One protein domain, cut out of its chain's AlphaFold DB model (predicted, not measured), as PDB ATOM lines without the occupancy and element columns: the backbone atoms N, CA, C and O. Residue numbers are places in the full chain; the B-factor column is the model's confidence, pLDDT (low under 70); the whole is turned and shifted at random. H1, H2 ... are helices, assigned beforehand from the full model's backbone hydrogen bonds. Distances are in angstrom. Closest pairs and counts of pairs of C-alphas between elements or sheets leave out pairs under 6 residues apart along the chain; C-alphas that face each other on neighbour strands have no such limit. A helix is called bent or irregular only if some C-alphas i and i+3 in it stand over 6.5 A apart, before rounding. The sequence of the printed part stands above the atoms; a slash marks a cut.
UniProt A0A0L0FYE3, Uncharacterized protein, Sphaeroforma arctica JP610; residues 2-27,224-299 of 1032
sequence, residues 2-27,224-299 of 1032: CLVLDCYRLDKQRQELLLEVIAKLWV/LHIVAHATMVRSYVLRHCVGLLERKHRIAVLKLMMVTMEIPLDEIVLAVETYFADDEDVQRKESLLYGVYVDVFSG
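This is residues 2 to 27 and 224 to 299 of the 1032 residues of an uncharacterized protein of Sphaeroforma arctica JP610 (UniProt A0A0L0FYE3). Two helical hairpins, H3 with H4 and H5 with H6, cross each other to form a core of four helices, while H1 and H2 lie as a loose third layer on the other side of the H3-H4 hairpin from H5 and H6. Residues 224 to 233 of the long H3 stick out from the body as a free arm. The printed part has 102 residues in two stretches, with six named helices, H1 to H6 in order along the chain, and no named strand; the class is all helix. It is compact, with a radius of gyration of the C-alphas of 14.3 A, and spans 37 by 35 by 26 A.

H1 is residues 2 to 7, 8.8 A long, beginning at C-alpha 2 at (-49.249, 12.626, 1.887). H2, residues 12 to 27, is 22.7 A long. After the cut, H3, residues 224 to 245, begins at C-alpha 224 at (-67.071, 27.743, -1.890) and measures 31.4 A. H4 is residues 250 to 260, 14.7 A, and H5 is residues 265 to 275, 15.1 A. H6, residues 279 to 297, is 27.0 A long and ends at C-alpha 297 at (-37.199, 16.225, -21.948); it is irregular, with C-alphas 280 and 283 7.8 A apart.

H1 and H2 are close but not clearly touching, with a shallow tilt of 29 degrees, opposite ways; their closest C-alphas, Leu 5 and Gln 15, are 6.9 A apart. H1 is also close to H3 but not clearly touching, the closest C-alphas being Cys 2 and Val 237 at 7.2 A. H2 and H4 are near each other, and H2 is apart from H3, H5 and H6. H3, with residues 241 to 245 alone, touches H4 in a hairpin, at a shallow tilt of 25 degrees, opposite ways; the closest C-alphas, Leu 245 and Val 253, are 6.5 A apart. H3, with residues 238 to 242 alone, touches H5 about perpendicular, at 78 degrees, closest at the C-alphas of Val 242 and Val 272, 6.2 A. H6, with residues 291 to 296 alone, touches H4 at a steep tilt of 67 degrees, only just short of about perpendicular, closest at the C-alphas of Ile 251 and Asp 295, 5.6 A. H5 and H6 form a hairpin, touching at a shallow tilt of 21 degrees, opposite ways, closest at the C-alphas of Glu 273 and Lys 285, 6.9 A. Every O i to N i+4 pair is within hydrogen-bond range in H1, H2, H4 and H5; in H3 it is 17 of 18 and in H6 12 of 15.

The two C-alphas farthest apart, those of Leu 25 and Asp 279, are 40.0 A apart. Residues 28 to 223 are not printed, and C-alphas 27 and 224 are 32.8 A apart across the cut. The links H1 to H2, H3 to H4, H4 to H5 and H5 to H6 are tight. The mean pLDDT of the printed part is 77.1; residues 2 to 27 and residue 299 are under 70.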
ATOM      1  N   CYS A   2     -50.394  11.781   1.475       43.09
ATOM      2  CA  CYS A   2     -49.249  12.626   1.887       43.09
ATOM      3  C   CYS A   2     -49.222  12.893   3.408       43.09
ATOM      4  O   CYS A   2     -48.251  12.546   4.065       43.09
ATOM      5  N   LEU A   3     -50.361  13.289   3.993       43.50
ATOM      6  CA  LEU A   3     -50.531  13.423   5.451       43.50
ATOM      7  C   LEU A   3     -50.195  12.148   6.263       43.50
ATOM      8  O   LEU A   3     -49.885  12.241   7.442       43.50
ATOM      9  N   VAL A   4     -50.239  10.952   5.664       48.84
ATOM     10  CA  VAL A   4     -49.847   9.691   6.328       48.84
ATOM     11  C   VAL A   4     -48.321   9.536   6.348       48.84
ATOM     12  O   VAL A   4     -47.781   9.020   7.322       48.84
ATOM     13  N   LEU A   5     -47.613  10.021   5.320       53.12
ATOM     14  CA  LEU A   5     -46.145  10.090   5.316       53.12
ATOM     15  C   LEU A   5     -45.633  11.092   6.365       53.12
ATOM     16  O   LEU A   5     -44.655  10.793   7.049       53.12
ATOM     17  N   ASP A   6     -46.322  12.228   6.527       45.22
ATOM     18  CA  ASP A   6     -46.001  13.245   7.538       45.22
ATOM     19  C   ASP A   6     -46.293  12.760   8.971       45.22
ATOM     20  O   ASP A   6     -45.406  12.781   9.830       45.22
ATOM     21  N   CYS A   7     -47.509  12.266   9.244       39.59
ATOM     22  CA  CYS A   7     -47.933  11.901  10.603       39.59
ATOM     23  C   CYS A   7     -47.114  10.767  11.244       39.59
ATOM     24  O   CYS A   7     -46.972  10.743  12.465       39.59
ATOM     25  N   TYR A   8     -46.573   9.827  10.461       47.22
ATOM     26  CA  TYR A   8     -45.925   8.626  11.010       47.22
ATOM     27  C   TYR A   8     -44.422   8.757  11.308       47.22
ATOM     28  O   TYR A   8     -43.844   7.801  11.824       47.22
ATOM     29  N   ARG A   9     -43.770   9.894  10.999       50.50
ATOM     30  CA  ARG A   9     -42.310  10.106  11.187       50.50
ATOM     31  C   ARG A   9     -41.443   8.921  10.706       50.50
ATOM     32  O   ARG A   9     -40.455   8.562  11.347       50.50
ATOM     33  N   LEU A  10     -41.833   8.297   9.593       67.69
ATOM     34  CA  LEU A  10     -41.185   7.080   9.101       67.69
ATOM     35  C   LEU A  10     -39.700   7.306   8.792       67.69
ATOM     36  O   LEU A  10     -39.316   8.291   8.162       67.69
ATOM     37  N   ASP A  11     -38.878   6.341   9.193       69.12
ATOM     38  CA  ASP A  11     -37.484   6.228   8.790       69.12
ATOM     39  C   ASP A  11     -37.368   6.103   7.265       69.12
ATOM     40  O   ASP A  11     -38.231   5.546   6.583       69.12
ATOM     41  N   LYS A  12     -36.272   6.643   6.722       59.44
ATOM     42  CA  LYS A  12     -36.091   6.875   5.283       59.44
ATOM     43  C   LYS A  12     -36.406   5.650   4.410       59.44
ATOM     44  O   LYS A  12     -37.127   5.786   3.428       59.44
ATOM     45  N   GLN A  13     -35.939   4.460   4.797       59.41
ATOM     46  CA  GLN A  13     -36.200   3.226   4.044       59.41
ATOM     47  C   GLN A  13     -37.688   2.839   4.018       59.41
ATOM     48  O   GLN A  13     -38.147   2.263   3.036       59.41
ATOM     49  N   ARG A  14     -38.463   3.173   5.060       63.28
ATOM     50  CA  ARG A  14     -39.915   2.937   5.092       63.28
ATOM     51  C   ARG A  14     -40.686   3.981   4.296       63.28
ATOM     52  O   ARG A  14     -41.692   3.621   3.696       63.28
ATOM     53  N   GLN A  15     -40.215   5.229   4.224       66.12
ATOM     54  CA  GLN A  15     -40.763   6.207   3.272       66.12
ATOM     55  C   GLN A  15     -40.537   5.750   1.822       66.12
ATOM     56  O   GLN A  15     -41.473   5.767   1.026       66.12
ATOM     57  N   GLU A  16     -39.328   5.283   1.499       61.56
ATOM     58  CA  GLU A  16     -38.970   4.755   0.174       61.56
ATOM     59  C   GLU A  16     -39.812   3.515  -0.190       61.56
ATOM     60  O   GLU A  16     -40.458   3.508  -1.239       61.56
ATOM     61  N   LEU A  17     -39.915   2.523   0.705       65.19
ATOM     62  CA  LEU A  17     -40.772   1.341   0.516       65.19
ATOM     63  C   LEU A  17     -42.264   1.682   0.398       65.19
ATOM     64  O   LEU A  17     -42.953   1.103  -0.440       65.19
ATOM     65  N   LEU A  18     -42.787   2.608   1.211       67.81
ATOM     66  CA  LEU A  18     -44.208   2.964   1.159       67.81
ATOM     67  C   LEU A  18     -44.551   3.696  -0.146       67.81
ATOM     68  O   LEU A  18     -45.591   3.416  -0.737       67.81
ATOM     69  N   LEU A  19     -43.670   4.578  -0.632       67.00
ATOM     70  CA  LEU A  19     -43.823   5.224  -1.939       67.00
ATOM     71  C   LEU A  19     -43.764   4.206  -3.088       67.00
ATOM     72  O   LEU A  19     -44.590   4.276  -3.998       67.00
ATOM     73  N   GLU A  20     -42.857   3.227  -3.031       64.25
ATOM     74  CA  GLU A  20     -42.777   2.149  -4.026       64.25
ATOM     75  C   GLU A  20     -44.043   1.270  -4.029       64.25
ATOM     76  O   GLU A  20     -44.574   0.941  -5.093       64.25
ATOM     77  N   VAL A  21     -44.570   0.922  -2.850       64.12
ATOM     78  CA  VAL A  21     -45.817   0.154  -2.704       64.12
ATOM     79  C   VAL A  21     -47.030   0.951  -3.193       64.12
ATOM     80  O   VAL A  21     -47.844   0.402  -3.933       64.12
ATOM     81  N   ILE A  22     -47.142   2.241  -2.857       64.81
ATOM     82  CA  ILE A  22     -48.231   3.112  -3.336       64.81
ATOM     83  C   ILE A  22     -48.183   3.251  -4.864       64.81
ATOM     84  O   ILE A  22     -49.214   3.097  -5.517       64.81
ATOM     85  N   ALA A  23     -47.000   3.469  -5.448       56.72
ATOM     86  CA  ALA A  23     -46.837   3.537  -6.899       56.72
ATOM     87  C   ALA A  23     -47.280   2.231  -7.581       56.72
ATOM     88  O   ALA A  23     -48.039   2.268  -8.550       56.72
ATOM     89  N   LYS A  24     -46.888   1.067  -7.040       56.66
ATOM     90  CA  LYS A  24     -47.323  -0.245  -7.548       56.66
ATOM     91  C   LYS A  24     -48.838  -0.445  -7.429       56.66
ATOM     92  O   LYS A  24     -49.453  -0.844  -8.412       56.66
ATOM     93  N   LEU A  25     -49.447  -0.129  -6.281       53.09
ATOM     94  CA  LEU A  25     -50.897  -0.258  -6.046       53.09
ATOM     95  C   LEU A  25     -51.752   0.683  -6.912       53.09
ATOM     96  O   LEU A  25     -52.920   0.390  -7.177       53.09
ATOM     97  N   TRP A  26     -51.190   1.808  -7.358       57.69
ATOM     98  CA  TRP A  26     -51.859   2.698  -8.305       57.69
ATOM     99  C   TRP A  26     -51.718   2.192  -9.747       57.69
ATOM    100  O   TRP A  26     -52.717   2.110 -10.459       57.69
ATOM    101  N   VAL A  27     -50.516   1.773 -10.159       55.19
ATOM    102  CA  VAL A  27     -50.254   1.223 -11.504       55.19
ATOM    103  C   VAL A  27     -51.043  -0.068 -11.768       55.19
ATOM    104  O   VAL A  27     -51.495  -0.280 -12.889       55.19
ATOM    105  N   LEU A 224     -68.250  26.878  -2.021       91.00
ATOM    106  CA  LEU A 224     -67.071  27.743  -1.890       91.00
ATOM    107  C   LEU A 224     -66.067  27.210  -0.853       91.00
ATOM    108  O   LEU A 224     -64.871  27.172  -1.134       91.00
ATOM    109  N   HIS A 225     -66.531  26.727   0.305       89.12
ATOM    110  CA  HIS A 225     -65.657  26.091   1.301       89.12
ATOM    111  C   HIS A 225     -64.982  24.813   0.779       89.12
ATOM    112  O   HIS A 225     -63.804  24.592   1.063       89.12
ATOM    113  N   ILE A 226     -65.688  23.984   0.002       91.44
ATOM    114  CA  ILE A 226     -65.115  22.773  -0.610       91.44
ATOM    115  C   ILE A 226     -64.040  23.146  -1.639       91.44
ATOM    116  O   ILE A 226     -62.958  22.560  -1.618       91.44
ATOM    117  N   VAL A 227     -64.289  24.153  -2.485       91.25
ATOM    118  CA  VAL A 227     -63.302  24.654  -3.458       91.25
ATOM    119  C   VAL A 227     -62.073  25.234  -2.750       91.25
ATOM    120  O   VAL A 227     -60.954  24.856  -3.085       91.25
ATOM    121  N   ALA A 228     -62.259  26.077  -1.729       89.38
ATOM    122  CA  ALA A 228     -61.160  26.667  -0.958       89.38
ATOM    123  C   ALA A 228     -60.325  25.616  -0.199       89.38
ATOM    124  O   ALA A 228     -59.105  25.735  -0.096       89.38
ATOM    125  N   HIS A 229     -60.959  24.555   0.309       89.38
ATOM    126  CA  HIS A 229     -60.242  23.438   0.921       89.38
ATOM    127  C   HIS A 229     -59.485  22.606  -0.129       89.38
ATOM    128  O   HIS A 229     -58.347  22.203   0.103       89.38
ATOM    129  N   ALA A 230     -60.074  22.377  -1.307       84.56
ATOM    130  CA  ALA A 230     -59.422  21.660  -2.401       84.56
ATOM    131  C   ALA A 230     -58.190  22.411  -2.943       84.56
ATOM    132  O   ALA A 230     -57.148  21.786  -3.150       84.56
ATOM    133  N   THR A 231     -58.262  23.737  -3.110       87.38
ATOM    134  CA  THR A 231     -57.099  24.549  -3.508       87.38
ATOM    135  C   THR A 231     -56.029  24.570  -2.418       87.38
ATOM    136  O   THR A 231     -54.862  24.345  -2.728       87.38
ATOM    137  N   MET A 232     -56.400  24.712  -1.139       90.06
ATOM    138  CA  MET A 232     -55.449  24.629  -0.022       90.06
ATOM    139  C   MET A 232     -54.703  23.283   0.009       90.06
ATOM    140  O   MET A 232     -53.480  23.262   0.158       90.06
ATOM    141  N   VAL A 233     -55.410  22.163  -0.188       88.94
ATOM    142  CA  VAL A 233     -54.798  20.826  -0.267       88.94
ATOM    143  C   VAL A 233     -53.894  20.695  -1.499       88.94
ATOM    144  O   VAL A 233     -52.782  20.183  -1.366       88.94
ATOM    145  N   ARG A 234     -54.300  21.207  -2.673       88.31
ATOM    146  CA  ARG A 234     -53.462  21.240  -3.890       88.31
ATOM    147  C   ARG A 234     -52.154  21.998  -3.634       88.31
ATOM    148  O   ARG A 234     -51.081  21.436  -3.832       88.31
ATOM    149  N   SER A 235     -52.224  23.214  -3.089       87.94
ATOM    150  CA  SER A 235     -51.056  24.048  -2.754       87.94
ATOM    151  C   SER A 235     -50.200  23.515  -1.595       87.94
ATOM    152  O   SER A 235     -49.046  23.926  -1.449       87.94
ATOM    153  N   TYR A 236     -50.730  22.624  -0.751       90.19
ATOM    154  CA  TYR A 236     -49.942  21.895   0.248       90.19
ATOM    155  C   TYR A 236     -49.165  20.740  -0.395       90.19
ATOM    156  O   TYR A 236     -47.950  20.645  -0.224       90.19
ATOM    157  N   VAL A 237     -49.842  19.898  -1.187       89.12
ATOM    158  CA  VAL A 237     -49.200  18.757  -1.859       89.12
ATOM    159  C   VAL A 237     -48.162  19.230  -2.878       89.12
ATOM    160  O   VAL A 237     -47.073  18.670  -2.897       89.12
ATOM    161  N   LEU A 238     -48.428  20.304  -3.633       88.50
ATOM    162  CA  LEU A 238     -47.447  20.940  -4.525       88.50
ATOM    163  C   LEU A 238     -46.140  21.279  -3.790       88.50
ATOM    164  O   LEU A 238     -45.077  20.807  -4.189       88.50
ATOM    165  N   ARG A 239     -46.212  22.025  -2.677       89.38
ATOM    166  CA  ARG A 239     -45.025  22.404  -1.887       89.38
ATOM    167  C   ARG A 239     -44.304  21.198  -1.283       89.38
ATOM    168  O   ARG A 239     -43.078  21.150  -1.324       89.38
ATOM    169  N   HIS A 240     -45.035  20.198  -0.782       88.44
ATOM    170  CA  HIS A 240     -44.415  18.963  -0.290       88.44
ATOM    171  C   HIS A 240     -43.706  18.205  -1.429       88.44
ATOM    172  O   HIS A 240     -42.581  17.745  -1.254       88.44
ATOM    173  N   CYS A 241     -44.315  18.108  -2.615       88.44
ATOM    174  CA  CYS A 241     -43.699  17.483  -3.782       88.44
ATOM    175  C   CYS A 241     -42.442  18.231  -4.254       88.44
ATOM    176  O   CYS A 241     -41.460  17.568  -4.573       88.44
ATOM    177  N   VAL A 242     -42.402  19.568  -4.216       88.56
ATOM    178  CA  VAL A 242     -41.174  20.339  -4.499       88.56
ATOM    179  C   VAL A 242     -40.045  19.983  -3.515       88.56
ATOM    180  O   VAL A 242     -38.943  19.657  -3.952       88.56
ATOM    181  N   GLY A 243     -40.332  19.869  -2.213       88.69
ATOM    182  CA  GLY A 243     -39.375  19.352  -1.214       88.69
ATOM    183  C   GLY A 243     -38.979  17.868  -1.385       88.69
ATOM    184  O   GLY A 243     -38.041  17.378  -0.742       88.69
ATOM    185  N   LEU A 244     -39.665  17.120  -2.260       87.19
ATOM    186  CA  LEU A 244     -39.251  15.788  -2.719       87.19
ATOM    187  C   LEU A 244     -38.451  15.840  -4.034       87.19
ATOM    188  O   LEU A 244     -37.581  14.987  -4.221       87.19
ATOM    189  N   LEU A 245     -38.666  16.843  -4.898       83.19
ATOM    190  CA  LEU A 245     -37.850  17.098  -6.097       83.19
ATOM    191  C   LEU A 245     -36.404  17.475  -5.751       83.19
ATOM    192  O   LEU A 245     -35.498  17.226  -6.540       83.19
ATOM    193  N   GLU A 246     -36.127  18.019  -4.567       81.31
ATOM    194  CA  GLU A 246     -34.739  18.227  -4.128       81.31
ATOM    195  C   GLU A 246     -33.959  16.900  -4.045       81.31
ATOM    196  O   GLU A 246     -32.754  16.854  -4.314       81.31
ATOM    197  N   ARG A 247     -34.661  15.805  -3.715       82.62
ATOM    198  CA  ARG A 247     -34.109  14.481  -3.395       82.62
ATOM    199  C   ARG A 247     -33.814  13.659  -4.659       82.62
ATOM    200  O   ARG A 247     -34.204  13.996  -5.770       82.62
ATOM    201  N   LYS A 248     -33.148  12.508  -4.490       75.75
ATOM    202  CA  LYS A 248     -32.668  11.636  -5.589       75.75
ATOM    203  C   LYS A 248     -33.749  10.988  -6.479       75.75
ATOM    204  O   LYS A 248     -33.393  10.264  -7.401       75.75
ATOM    205  N   HIS A 249     -35.038  11.214  -6.224       75.19
ATOM    206  CA  HIS A 249     -36.151  10.531  -6.904       75.19
ATOM    207  C   HIS A 249     -36.951  11.458  -7.838       75.19
ATOM    208  O   HIS A 249     -38.133  11.216  -8.077       75.19
ATOM    209  N   ARG A 250     -36.299  12.501  -8.374       79.12
ATOM    210  CA  ARG A 250     -36.872  13.567  -9.219       79.12
ATOM    211  C   ARG A 250     -37.837  13.048 -10.294       79.12
ATOM    212  O   ARG A 250     -39.036  13.280 -10.173       79.12
ATOM    213  N   ILE A 251     -37.350  12.222 -11.225       74.44
ATOM    214  CA  ILE A 251     -38.139  11.540 -12.272       74.44
ATOM    215  C   ILE A 251     -39.419  10.881 -11.729       74.44
ATOM    216  O   ILE A 251     -40.472  10.953 -12.362       74.44
ATOM    217  N   ALA A 252     -39.355  10.210 -10.573       74.75
ATOM    218  CA  ALA A 252     -40.504   9.503 -10.005       74.75
ATOM    219  C   ALA A 252     -41.544  10.472  -9.419       74.75
ATOM    220  O   ALA A 252     -42.740  10.275  -9.618       74.75
ATOM    221  N   VAL A 253     -41.092  11.539  -8.752       84.25
ATOM    222  CA  VAL A 253     -41.962  12.601  -8.225       84.25
ATOM    223  C   VAL A 253     -42.602  13.393  -9.371       84.25
ATOM    224  O   VAL A 253     -43.803  13.633  -9.331       84.25
ATOM    225  N   LEU A 254     -41.855  13.720 -10.430       79.50
ATOM    226  CA  LEU A 254     -42.388  14.406 -11.616       79.50
ATOM    227  C   LEU A 254     -43.431  13.569 -12.352       79.50
ATOM    228  O   LEU A 254     -44.504  14.074 -12.674       79.50
ATOM    229  N   LYS A 255     -43.169  12.271 -12.555       76.88
ATOM    230  CA  LYS A 255     -44.160  11.358 -13.143       76.88
ATOM    231  C   LYS A 255     -45.415  11.243 -12.274       76.88
ATOM    232  O   LYS A 255     -46.507  11.197 -12.828       76.88
ATOM    233  N   LEU A 256     -45.290  11.276 -10.945       81.19
ATOM    234  CA  LEU A 256     -46.439  11.330 -10.035       81.19
ATOM    235  C   LEU A 256     -47.235  12.644 -10.203       81.19
ATOM    236  O   LEU A 256     -48.443  12.618 -10.422       81.19
ATOM    237  N   MET A 257     -46.565  13.800 -10.171       84.56
ATOM    238  CA  MET A 257     -47.222  15.109 -10.311       84.56
ATOM    239  C   MET A 257     -47.932  15.259 -11.666       84.56
ATOM    240  O   MET A 257     -49.121  15.570 -11.708       84.56
ATOM    241  N   MET A 258     -47.227  14.993 -12.769       81.19
ATOM    242  CA  MET A 258     -47.751  15.204 -14.122       81.19
ATOM    243  C   MET A 258     -48.765  14.134 -14.538       81.19
ATOM    244  O   MET A 258     -49.847  14.466 -15.014       81.19
ATOM    245  N   VAL A 259     -48.434  12.845 -14.375       77.81
ATOM    246  CA  VAL A 259     -49.243  11.745 -14.936       77.81
ATOM    247  C   VAL A 259     -50.374  11.331 -14.001       77.81
ATOM    248  O   VAL A 259     -51.450  10.980 -14.475       77.81
ATOM    249  N   THR A 260     -50.154  11.337 -12.681       79.31
ATOM    250  CA  THR A 260     -51.109  10.732 -11.734       79.31
ATOM    251  C   THR A 260     -51.913  11.755 -10.933       79.31
ATOM    252  O   THR A 260     -52.974  11.412 -10.417       79.31
ATOM    253  N   MET A 261     -51.456  13.008 -10.839       82.81
ATOM    254  CA  MET A 261     -52.231  14.117 -10.262       82.81
ATOM    255  C   MET A 261     -52.794  15.100 -11.307       82.81
ATOM    256  O   MET A 261     -53.487  16.038 -10.918       82.81
ATOM    257  N   GLU A 262     -52.507  14.900 -12.602       85.88
ATOM    258  CA  GLU A 262     -52.842  15.824 -13.704       85.88
ATOM    259  C   GLU A 262     -52.417  17.288 -13.430       85.88
ATOM    260  O   GLU A 262     -53.078  18.234 -13.860       85.88
ATOM    261  N   ILE A 263     -51.315  17.492 -12.695       85.94
ATOM    262  CA  ILE A 263     -50.768  18.831 -12.439       85.94
ATOM    263  C   ILE A 263     -50.061  19.298 -13.718       85.94
ATOM    264  O   ILE A 263     -49.128  18.619 -14.168       85.94
ATOM    265  N   PRO A 264     -50.468  20.431 -14.314       84.62
ATOM    266  CA  PRO A 264     -49.824  20.941 -15.511       84.62
ATOM    267  C   PRO A 264     -48.439  21.515 -15.158       84.62
ATOM    268  O   PRO A 264     -48.167  21.913 -14.024       84.62
ATOM    269  N   LEU A 265     -47.504  21.462 -16.108       82.81
ATOM    270  CA  LEU A 265     -46.076  21.667 -15.822       82.81
ATOM    271  C   LEU A 265     -45.728  23.130 -15.472       82.81
ATOM    272  O   LEU A 265     -44.754  23.372 -14.767       82.81
ATOM    273  N   ASP A 266     -46.566  24.080 -15.878       83.50
ATOM    274  CA  ASP A 266     -46.561  25.476 -15.432       83.50
ATOM    275  C   ASP A 266     -46.894  25.620 -13.935       83.50
ATOM    276  O   ASP A 266     -46.191  26.342 -13.234       83.50
ATOM    277  N   GLU A 267     -47.874  24.883 -13.397       89.12
ATOM    278  CA  GLU A 267     -48.120  24.835 -11.943       89.12
ATOM    279  C   GLU A 267     -46.950  24.213 -11.171       89.12
ATOM    280  O   GLU A 267     -46.673  24.624 -10.044       89.12
ATOM    281  N   ILE A 268     -46.246  23.235 -11.756       87.69
ATOM    282  CA  ILE A 268     -45.047  22.645 -11.138       87.69
ATOM    283  C   ILE A 268     -43.912  23.675 -11.108       87.69
ATOM    284  O   ILE A 268     -43.290  23.853 -10.061       87.69
ATOM    285  N   VAL A 269     -43.660  24.377 -12.217       86.19
ATOM    286  CA  VAL A 269     -42.648  25.444 -12.283       86.19
ATOM    287  C   VAL A 269     -42.998  26.584 -11.331       86.19
ATOM    288  O   VAL A 269     -42.166  26.939 -10.506       86.19
ATOM    289  N   LEU A 270     -44.241  27.073 -11.327       89.31
ATOM    290  CA  LEU A 270     -44.697  28.109 -10.397       89.31
ATOM    291  C   LEU A 270     -44.573  27.664  -8.928       89.31
ATOM    292  O   LEU A 270     -44.179  28.454  -8.069       89.31
ATOM    293  N   ALA A 271     -44.856  26.395  -8.614       90.00
ATOM    294  CA  ALA A 271     -44.641  25.846  -7.274       90.00
ATOM    295  C   ALA A 271     -43.152  25.818  -6.884       90.00
ATOM    296  O   ALA A 271     -42.830  26.093  -5.732       90.00
ATOM    297  N   VAL A 272     -42.240  25.533  -7.820       88.44
ATOM    298  CA  VAL A 272     -40.786  25.640  -7.596       88.44
ATOM    299  C   VAL A 272     -40.359  27.101  -7.429       88.44
ATOM    300  O   VAL A 272     -39.602  27.423  -6.516       88.44
ATOM    301  N   GLU A 273     -40.866  28.002  -8.268       89.31
ATOM    302  CA  GLU A 273     -40.512  29.420  -8.241       89.31
ATOM    303  C   GLU A 273     -40.998  30.140  -6.981       89.31
ATOM    304  O   GLU A 273     -40.297  31.028  -6.499       89.31
ATOM    305  N   THR A 274     -42.146  29.731  -6.431       90.50
ATOM    306  CA  THR A 274     -42.695  30.228  -5.154       90.50
ATOM    307  C   THR A 274     -42.140  29.513  -3.921       90.50
ATOM    308  O   THR A 274     -42.232  30.053  -2.822       90.50
ATOM    309  N   TYR A 275     -41.558  28.318  -4.071       89.94
ATOM    310  CA  TYR A 275     -40.834  27.633  -2.994       89.94
ATOM    311  C   TYR A 275     -39.454  28.270  -2.770       89.94
ATOM    312  O   TYR A 275     -39.057  28.481  -1.630       89.94
ATOM    313  N   PHE A 276     -38.769  28.655  -3.852       86.50
ATOM    314  CA  PHE A 276     -37.556  29.481  -3.821       86.50
ATOM    315  C   PHE A 276     -37.893  30.944  -4.154       86.50
ATOM    316  O   PHE A 276     -37.496  31.472  -5.201       86.50
ATOM    317  N   ALA A 277     -38.697  31.567  -3.289       84.25
ATOM    318  CA  ALA A 277     -39.056  32.984  -3.386       84.25
ATOM    319  C   ALA A 277     -37.993  33.921  -2.775       84.25
ATOM    320  O   ALA A 277     -37.990  35.105  -3.096       84.25
ATOM    321  N   ASP A 278     -37.101  33.395  -1.929       85.56
ATOM    322  CA  ASP A 278     -35.998  34.140  -1.317       85.56
ATOM    323  C   ASP A 278     -34.760  34.145  -2.241       85.56
ATOM    324  O   ASP A 278     -34.281  33.086  -2.659       85.56
ATOM    325  N   ASP A 279     -34.222  35.332  -2.546       70.75
ATOM    326  CA  ASP A 279     -33.180  35.529  -3.572       70.75
ATOM    327  C   ASP A 279     -31.848  34.801  -3.296       70.75
ATOM    328  O   ASP A 279     -31.108  34.493  -4.233       70.75
ATOM    329  N   GLU A 280     -31.528  34.462  -2.040       73.75
ATOM    330  CA  GLU A 280     -30.293  33.720  -1.722       73.75
ATOM    331  C   GLU A 280     -30.268  32.301  -2.322       73.75
ATOM    332  O   GLU A 280     -29.191  31.727  -2.501       73.75
ATOM    333  N   ASP A 281     -31.429  31.740  -2.685       82.12
ATOM    334  CA  ASP A 281     -31.549  30.375  -3.203       82.12
ATOM    335  C   ASP A 281     -31.741  30.280  -4.728       82.12
ATOM    336  O   ASP A 281     -32.018  29.193  -5.249       82.12
ATOM    337  N   VAL A 282     -31.508  31.366  -5.481       78.81
ATOM    338  CA  VAL A 282     -31.560  31.377  -6.962       78.81
ATOM    339  C   VAL A 282     -30.757  30.220  -7.570       78.81
ATOM    340  O   VAL A 282     -31.289  29.457  -8.374       78.81
ATOM    341  N   GLN A 283     -29.522  29.970  -7.123       78.94
ATOM    342  CA  GLN A 283     -28.726  28.867  -7.680       78.94
ATOM    343  C   GLN A 283     -29.323  27.475  -7.369       78.94
ATOM    344  O   GLN A 283     -29.116  26.530  -8.141       78.94
ATOM    345  N   ARG A 284     -30.098  27.310  -6.282       83.31
ATOM    346  CA  ARG A 284     -30.854  26.070  -6.003       83.31
ATOM    347  C   ARG A 284     -32.101  25.969  -6.876       83.31
ATOM    348  O   ARG A 284     -32.299  24.917  -7.481       83.31
ATOM    349  N   LYS A 285     -32.867  27.056  -7.002       86.31
ATOM    350  CA  LYS A 285     -34.028  27.209  -7.897       86.31
ATOM    351  C   LYS A 285     -33.685  26.799  -9.326       86.31
ATOM    352  O   LYS A 285     -34.294  25.878  -9.865       86.31
ATOM    353  N   GLU A 286     -32.628  27.382  -9.888       82.25
ATOM    354  CA  GLU A 286     -32.098  27.034 -11.209       82.25
ATOM    355  C   GLU A 286     -31.646  25.567 -11.286       82.25
ATOM    356  O   GLU A 286     -31.964  24.869 -12.246       82.25
ATOM    357  N   SER A 287     -30.946  25.059 -10.262       82.81
ATOM    358  CA  SER A 287     -30.502  23.652 -10.203       82.81
ATOM    359  C   SER A 287     -31.654  22.645 -10.052       82.81
ATOM    360  O   SER A 287     -31.485  21.460 -10.368       82.81
ATOM    361  N   LEU A 288     -32.809  23.079  -9.541       84.31
ATOM    362  CA  LEU A 288     -34.018  22.270  -9.478       84.31
ATOM    363  C   LEU A 288     -34.749  22.309 -10.819       84.31
ATOM    364  O   LEU A 288     -34.955  21.246 -11.395       84.31
ATOM    365  N   LEU A 289     -35.055  23.504 -11.337       82.50
ATOM    366  CA  LEU A 289     -35.720  23.707 -12.629       82.50
ATOM    367  C   LEU A 289     -34.956  23.013 -13.763       82.50
ATOM    368  O   LEU A 289     -35.544  22.227 -14.496       82.50
ATOM    369  N   TYR A 290     -33.635  23.195 -13.847       78.62
ATOM    370  CA  TYR A 290     -32.783  22.492 -14.812       78.62
ATOM    371  C   TYR A 290     -32.921  20.962 -14.705       78.62
ATOM    372  O   TYR A 290     -33.052  20.277 -15.715       78.62
ATOM    373  N   GLY A 291     -32.952  20.419 -13.483       77.31
ATOM    374  CA  GLY A 291     -33.169  18.988 -13.258       77.31
ATOM    375  C   GLY A 291     -34.568  18.517 -13.664       77.31
ATOM    376  O   GLY A 291     -34.694  17.464 -14.278       77.31
ATOM    377  N   VAL A 292     -35.603  19.311 -13.372       81.06
ATOM    378  CA  VAL A 292     -36.984  19.050 -13.806       81.06
ATOM    379  C   VAL A 292     -37.073  19.024 -15.328       81.06
ATOM    380  O   VAL A 292     -37.654  18.099 -15.888       81.06
ATOM    381  N   TYR A 293     -36.444  19.982 -16.006       79.50
ATOM    382  CA  TYR A 293     -36.419  20.041 -17.462       79.50
ATOM    383  C   TYR A 293     -35.659  18.873 -18.093       79.50
ATOM    384  O   TYR A 293     -36.188  18.256 -19.014       79.50
ATOM    385  N   VAL A 294     -34.486  18.493 -17.577       79.12
ATOM    386  CA  VAL A 294     -33.760  17.300 -18.054       79.12
ATOM    387  C   VAL A 294     -34.598  16.027 -17.876       79.12
ATOM    388  O   VAL A 294     -34.695  15.225 -18.805       79.12
ATOM    389  N   ASP A 295     -35.248  15.846 -16.725       80.88
ATOM    390  CA  ASP A 295     -36.104  14.683 -16.447       80.88
ATOM    391  C   ASP A 295     -37.365  14.643 -17.331       80.88
ATOM    392  O   ASP A 295     -37.836  13.565 -17.701       80.88
ATOM    393  N   VAL A 296     -37.912  15.812 -17.684       81.38
ATOM    394  CA  VAL A 296     -39.072  15.950 -18.573       81.38
ATOM    395  C   VAL A 296     -38.688  15.719 -20.038       81.38
ATOM    396  O   VAL A 296     -39.329  14.907 -20.699       81.38
ATOM    397  N   PHE A 297     -37.633  16.365 -20.549       76.56
ATOM    398  CA  PHE A 297     -37.199  16.225 -21.948       76.56
ATOM    399  C   PHE A 297     -36.543  14.865 -22.251       76.56
ATOM    400  O   PHE A 297     -36.556  14.427 -23.398       76.56
ATOM    401  N   SER A 298     -36.018  14.159 -21.241       79.38
ATOM    402  CA  SER A 298     -35.601  12.749 -21.375       79.38
ATOM    403  C   SER A 298     -36.751  11.744 -21.192       79.38
ATOM    404  O   SER A 298     -36.586  10.549 -21.454       79.38
ATOM    405  N   GLY A 299     -37.933  12.204 -20.770       69.06
ATOM    406  CA  GLY A 299     -39.146  11.402 -20.685       69.06
ATOM    407  C   GLY A 299     -39.762  11.158 -22.063       69.06
ATOM    408  O   GLY A 299     -40.155  12.091 -22.755       69.06
TER     409      GLY A 299